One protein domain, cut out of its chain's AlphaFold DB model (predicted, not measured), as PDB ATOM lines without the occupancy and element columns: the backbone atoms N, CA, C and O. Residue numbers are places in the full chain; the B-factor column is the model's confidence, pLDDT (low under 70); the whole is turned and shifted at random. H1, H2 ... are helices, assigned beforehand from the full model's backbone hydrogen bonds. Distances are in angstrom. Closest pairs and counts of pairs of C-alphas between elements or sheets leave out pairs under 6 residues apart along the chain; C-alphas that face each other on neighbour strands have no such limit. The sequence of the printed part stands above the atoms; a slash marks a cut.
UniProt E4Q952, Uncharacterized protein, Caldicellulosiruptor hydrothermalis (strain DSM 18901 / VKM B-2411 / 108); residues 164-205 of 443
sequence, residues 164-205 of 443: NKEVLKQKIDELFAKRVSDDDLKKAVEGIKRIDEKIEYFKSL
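This is residues 164 to 205 of the 443 residues of an uncharacterized protein of Caldicellulosiruptor hydrothermalis (strain DSM 18901 / VKM B-2411 / 108) (UniProt E4Q952). Two helices lie side by side like the unequal arms of a narrow U, the short H1 and the much longer H2, and the residues between them, 178 to 181, make the turn. The contact between the arms is thin, and the last part of H2 runs on past H1 and makes the far end of the long axis. The printed part has 42 residues with two named helices, H1 then H2, and no named strand; the class is all helix. The whole is only just loose, close to compact, with a radius of gyration of the C-alphas of 11.4 A and spans of 37 by 18 by 7 A.

Begin at Asn 164, whose C-alpha is at (210.142, 358.969, 302.013); residues 164 to 168 come before the first helix. Find C-alpha 169 at (215.328, 355.296, 296.449): there H1 begins, and it takes in residues 169 to 177, 12.1 A from first to last C-alpha. After residues 178 to 181, look for C-alpha 182 at (216.766, 371.259, 283.966), where H2 begins. H2 takes in residues 182 to 204 and covers 32.7 A, ending at C-alpha 204 at (198.333, 359.514, 308.278).

H1 and H2 run opposite ways at a shallow tilt of 11 degrees. They are close but not clearly touching, with 2 pairs of C-alphas within 8 A. Look at Lys 171 and Ile 192 for the closest C-alphas of the two helices, 7.4 A apart. The centres of H1 and H2 are 13.1 A apart. In H1 and H2 every O i to N i+4 pair is within hydrogen-bond range.

The outline is only just a rod. The two C-alphas farthest apart are those of Arg 179 and Leu 205, at 36.8 A, while the first and last printed C-alphas are 15.9 A apart. The link from H1 to H2 is tight, and the printed part has no cut. The mean pLDDT of the printed part is 89.5, and no printed residue is under 70.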
ATOM      1  N   ASN A 164     210.152 360.420 302.209       90.88
ATOM      2  CA  ASN A 164     210.142 358.969 302.013       90.88
ATOM      3  C   ASN A 164     211.287 358.467 301.115       90.88
ATOM      4  O   ASN A 164     211.071 357.641 300.228       90.88
ATOM      5  N   LYS A 165     212.520 358.948 301.349       89.06
ATOM      6  CA  LYS A 165     213.689 358.660 300.490       89.06
ATOM      7  C   LYS A 165     213.999 357.164 300.343       89.06
ATOM      8  O   LYS A 165     214.410 356.749 299.270       89.06
ATOM      9  N   GLU A 166     213.777 356.346 301.376       88.69
ATOM     10  CA  GLU A 166     214.033 354.895 301.313       88.69
ATOM     11  C   GLU A 166     213.093 354.167 300.344       88.69
ATOM     12  O   GLU A 166     213.539 353.332 299.562       88.69
ATOM     13  N   VAL A 167     211.805 354.519 300.360       88.81
ATOM     14  CA  VAL A 167     210.795 353.944 299.455       88.81
ATOM     15  C   VAL A 167     211.018 354.435 298.024       88.81
ATOM     16  O   VAL A 167     210.865 353.677 297.073       88.81
ATOM     17  N   LEU A 168     211.418 355.698 297.868       91.12
ATOM     18  CA  LEU A 168     211.630 356.354 296.574       91.12
ATOM     19  C   LEU A 168     213.069 356.225 296.059       91.12
ATOM     20  O   LEU A 168     213.430 356.871 295.074       91.12
ATOM     21  N   LYS A 169     213.889 355.384 296.700       90.25
ATOM     22  CA  LYS A 169     215.328 355.296 296.449       90.25
ATOM     23  C   LYS A 169     215.647 355.031 294.983       90.25
ATOM     24  O   LYS A 169     216.455 355.747 294.416       90.25
ATOM     25  N   GLN A 170     214.977 354.062 294.358       87.81
ATOM     26  CA  GLN A 170     215.223 353.728 292.950       87.81
ATOM     27  C   GLN A 170     214.994 354.933 292.027       87.81
ATOM     28  O   GLN A 170     215.842 355.230 291.194       87.81
ATOM     29  N   LYS A 171     213.904 355.683 292.230       88.62
ATOM     30  CA  LYS A 171     213.616 356.892 291.448       88.62
ATOM     31  C   LYS A 171     214.633 358.002 291.676       88.62
ATOM     32  O   LYS A 171     214.993 358.709 290.742       88.62
ATOM     33  N   ILE A 172     215.076 358.177 292.917       90.00
ATOM     34  CA  ILE A 172     216.096 359.169 293.259       90.00
ATOM     35  C   ILE A 172     217.443 358.772 292.632       90.00
ATOM     36  O   ILE A 172     218.091 359.609 292.011       90.00
ATOM     37  N   ASP A 173     217.823 357.498 292.719       89.75
ATOM     38  CA  ASP A 173     219.051 356.955 292.129       89.75
ATOM     39  C   ASP A 173     219.053 357.107 290.595       89.75
ATOM     40  O   ASP A 173     220.085 357.419 290.000       89.75
ATOM     41  N   GLU A 174     217.896 356.973 289.936       89.19
ATOM     42  CA  GLU A 174     217.757 357.222 288.496       89.19
ATOM     43  C   GLU A 174     218.064 358.673 288.094       89.19
ATOM     44  O   GLU A 174     218.638 358.887 287.021       89.19
ATOM     45  N   LEU A 175     217.748 359.657 288.948       89.25
ATOM     46  CA  LEU A 175     218.109 361.062 288.712       89.25
ATOM     47  C   LEU A 175     219.624 361.277 288.761       89.25
ATOM     48  O   LEU A 175     220.150 362.094 288.013       89.25
ATOM     49  N   PHE A 176     220.331 360.539 289.618       83.44
ATOM     50  CA  PHE A 176     221.792 360.594 289.683       83.44
ATOM     51  C   PHE A 176     222.453 359.843 288.523       83.44
ATOM     52  O   PHE A 176     223.511 360.247 288.046       83.44
ATOM     53  N   ALA A 177     221.827 358.766 288.039       83.00
ATOM     54  CA  ALA A 177     222.373 357.935 286.970       83.00
ATOM     55  C   ALA A 177     222.241 358.559 285.568       83.00
ATOM     56  O   ALA A 177     223.028 358.231 284.676       83.00
ATOM     57  N   LYS A 178     221.245 359.425 285.335       82.06
ATOM     58  CA  LYS A 178     220.974 360.023 284.017       82.06
ATOM     59  C   LYS A 178     221.017 361.545 284.084       82.06
ATOM     60  O   LYS A 178     220.127 362.163 284.653       82.06
ATOM     61  N   ARG A 179     221.987 362.158 283.394       79.12
ATOM     62  CA  ARG A 179     222.027 363.617 283.209       79.12
ATOM     63  C   ARG A 179     220.855 364.051 282.325       79.12
ATOM     64  O   ARG A 179     220.875 363.846 281.112       79.12
ATOM     65  N   VAL A 180     219.835 364.634 282.944       82.12
ATOM     66  CA  VAL A 180     218.646 365.179 282.269       82.12
ATOM     67  C   VAL A 180     218.698 366.706 282.178       82.12
ATOM     68  O   VAL A 180     219.480 367.351 282.880       82.12
ATOM     69  N   SER A 181     217.883 367.289 281.294       86.75
ATOM     70  CA  SER A 181     217.733 368.746 281.209       86.75
ATOM     71  C   SER A 181     217.136 369.317 282.503       86.75
ATOM     72  O   SER A 181     216.480 368.595 283.254       86.75
ATOM     73  N   ASP A 182     217.326 370.614 282.767       84.50
ATOM     74  CA  ASP A 182     216.766 371.259 283.966       84.50
ATOM     75  C   ASP A 182     215.223 371.152 284.008       84.50
ATOM     76  O   ASP A 182     214.639 370.938 285.074       84.50
ATOM     77  N   ASP A 183     214.560 371.234 282.849       87.75
ATOM     78  CA  ASP A 183     213.104 371.088 282.736       87.75
ATOM     79  C   ASP A 183     212.645 369.657 283.041       87.75
ATOM     80  O   ASP A 183     211.634 369.452 283.722       87.75
ATOM     81  N   ASP A 184     213.390 368.661 282.565       87.81
ATOM     82  CA  ASP A 184     213.082 367.253 282.811       87.81
ATOM     83  C   ASP A 184     213.384 366.861 284.262       87.81
ATOM     84  O   ASP A 184     212.586 366.150 284.876       87.81
ATOM     85  N   LEU A 185     214.463 367.393 284.854       89.12
ATOM     86  CA  LEU A 185     214.768 367.227 286.278       89.12
ATOM     87  C   LEU A 185     213.624 367.765 287.138       89.12
ATOM     88  O   LEU A 185     213.171 367.094 288.064       89.12
ATOM     89  N   LYS A 186     213.126 368.964 286.819       89.62
ATOM     90  CA  LYS A 186     212.015 369.575 287.550       89.62
ATOM     91  C   LYS A 186     210.753 368.714 287.483       89.62
ATOM     92  O   LYS A 186     210.144 368.467 288.522       89.62
ATOM     93  N   LYS A 187     210.385 368.227 286.293       88.44
ATOM     94  CA  LYS A 187     209.225 367.337 286.112       88.44
ATOM     95  C   LYS A 187     209.377 366.041 286.901       88.44
ATOM     96  O   LYS A 187     208.454 365.661 287.617       88.44
ATOM     97  N   ALA A 188     210.541 365.399 286.817       90.00
ATOM     98  CA  ALA A 188     210.793 364.146 287.517       90.00
ATOM     99  C   ALA A 188     210.724 364.330 289.043       90.00
ATOM    100  O   ALA A 188     210.061 363.560 289.736       90.00
ATOM    101  N   VAL A 189     211.320 365.403 289.574       91.25
ATOM    102  CA  VAL A 189     211.254 365.736 291.006       91.25
ATOM    103  C   VAL A 189     209.826 366.070 291.448       91.25
ATOM    104  O   VAL A 189     209.420 365.658 292.532       91.25
ATOM    105  N   GLU A 190     209.036 366.782 290.639       90.56
ATOM    106  CA  GLU A 190     207.610 367.021 290.919       90.56
ATOM    107  C   GLU A 190     206.800 365.714 290.955       90.56
ATOM    108  O   GLU A 190     205.946 365.550 291.831       90.56
ATOM    109  N   GLY A 191     207.096 364.766 290.060       89.56
ATOM    110  CA  GLY A 191     206.526 363.418 290.087       89.56
ATOM    111  C   GLY A 191     206.858 362.686 291.389       89.56
ATOM    112  O   GLY A 191     205.959 362.199 292.074       89.56
ATOM    113  N   ILE A 192     208.131 362.693 291.797       92.44
ATOM    114  CA  ILE A 192     208.571 362.068 293.054       92.44
ATOM    115  C   ILE A 192     207.911 362.739 294.270       92.44
ATOM    116  O   ILE A 192     207.433 362.038 295.160       92.44
ATOM    117  N   LYS A 193     207.812 364.074 294.302       92.56
ATOM    118  CA  LYS A 193     207.130 364.815 295.381       92.56
ATOM    119  C   LYS A 193     205.653 364.451 295.493       92.56
ATOM    120  O   LYS A 193     205.154 364.266 296.596       92.56
ATOM    121  N   ARG A 194     204.955 364.280 294.369       91.12
ATOM    122  CA  ARG A 194     203.553 363.841 294.372       91.12
ATOM    123  C   ARG A 194     203.389 362.447 294.980       91.12
ATOM    124  O   ARG A 194     202.424 362.202 295.702       91.12
ATOM    125  N   ILE A 195     204.312 361.532 294.685       93.12
ATOM    126  CA  ILE A 195     204.303 360.190 295.277       93.12
ATOM    127  C   ILE A 195     204.625 360.277 296.777       93.12
ATOM    128  O   ILE A 195     203.935 359.648 297.578       93.12
ATOM    129  N   ASP A 196     205.600 361.103 297.168       94.19
ATOM    130  CA  ASP A 196     205.937 361.378 298.572       94.19
ATOM    131  C   ASP A 196     204.715 361.878 299.359       94.19
ATOM    132  O   ASP A 196     204.385 361.325 300.406       94.19
ATOM    133  N   GLU A 197     203.969 362.844 298.818       92.88
ATOM    134  CA  GLU A 197     202.729 363.359 299.414       92.88
ATOM    135  C   GLU A 197     201.657 362.273 299.579       92.88
ATOM    136  O   GLU A 197     200.988 362.210 300.613       92.88
ATOM    137  N   LYS A 198     201.498 361.384 298.588       92.69
ATOM    138  CA  LYS A 198     200.557 360.253 298.664       92.69
ATOM    139  C   LYS A 198     200.968 359.235 299.723       92.69
ATOM    140  O   LYS A 198     200.101 358.708 300.421       92.69
ATOM    141  N   ILE A 199     202.266 358.976 299.869       93.56
ATOM    142  CA  ILE A 199     202.801 358.107 300.922       93.56
ATOM    143  C   ILE A 199     202.577 358.741 302.299       93.56
ATOM    144  O   ILE A 199     202.109 358.060 303.210       93.56
ATOM    145  N   GLU A 200     202.851 360.036 302.460       93.94
ATOM    146  CA  GLU A 200     202.613 360.751 303.718       93.94
ATOM    147  C   GLU A 200     201.130 360.756 304.096       93.94
ATOM    148  O   GLU A 200     200.779 360.472 305.243       93.94
ATOM    149  N   TYR A 201     200.246 361.005 303.126       92.88
ATOM    150  CA  TYR A 201     198.809 360.889 303.340       92.88
ATOM    151  C   TYR A 201     198.435 359.472 303.785       92.88
ATOM    152  O   TYR A 201     197.759 359.313 304.799       92.88
ATOM    153  N   PHE A 202     198.932 358.440 303.103       93.38
ATOM    154  CA  PHE A 202     198.675 357.046 303.464       93.38
ATOM    155  C   PHE A 202     199.155 356.693 304.881       93.38
ATOM    156  O   PHE A 202     198.448 356.006 305.619       93.38
ATOM    157  N   LYS A 203     200.317 357.205 305.308       91.94
ATOM    158  CA  LYS A 203     200.818 357.044 306.684       91.94
ATOM    159  C   LYS A 203     199.911 357.691 307.729       91.94
ATOM    160  O   LYS A 203     199.834 357.179 308.842       91.94
ATOM    161  N   SER A 204     199.245 358.793 307.381       91.88
ATOM    162  CA  SER A 204     198.333 359.514 308.278       91.88
ATOM    163  C   SER A 204     196.982 358.817 308.488       91.88
ATOM    164  O   SER A 204     196.225 359.209 309.373       91.88
ATOM    165  N   LEU A 205     196.665 357.800 307.679       92.88
ATOM    166  CA  LEU A 205     195.414 357.052 307.775       92.88
ATOM    167  C   LEU A 205     195.446 356.021 308.910       92.88
ATOM    168  O   LEU A 205     196.476 355.413 309.199       92.88
TER     169      LEU A 205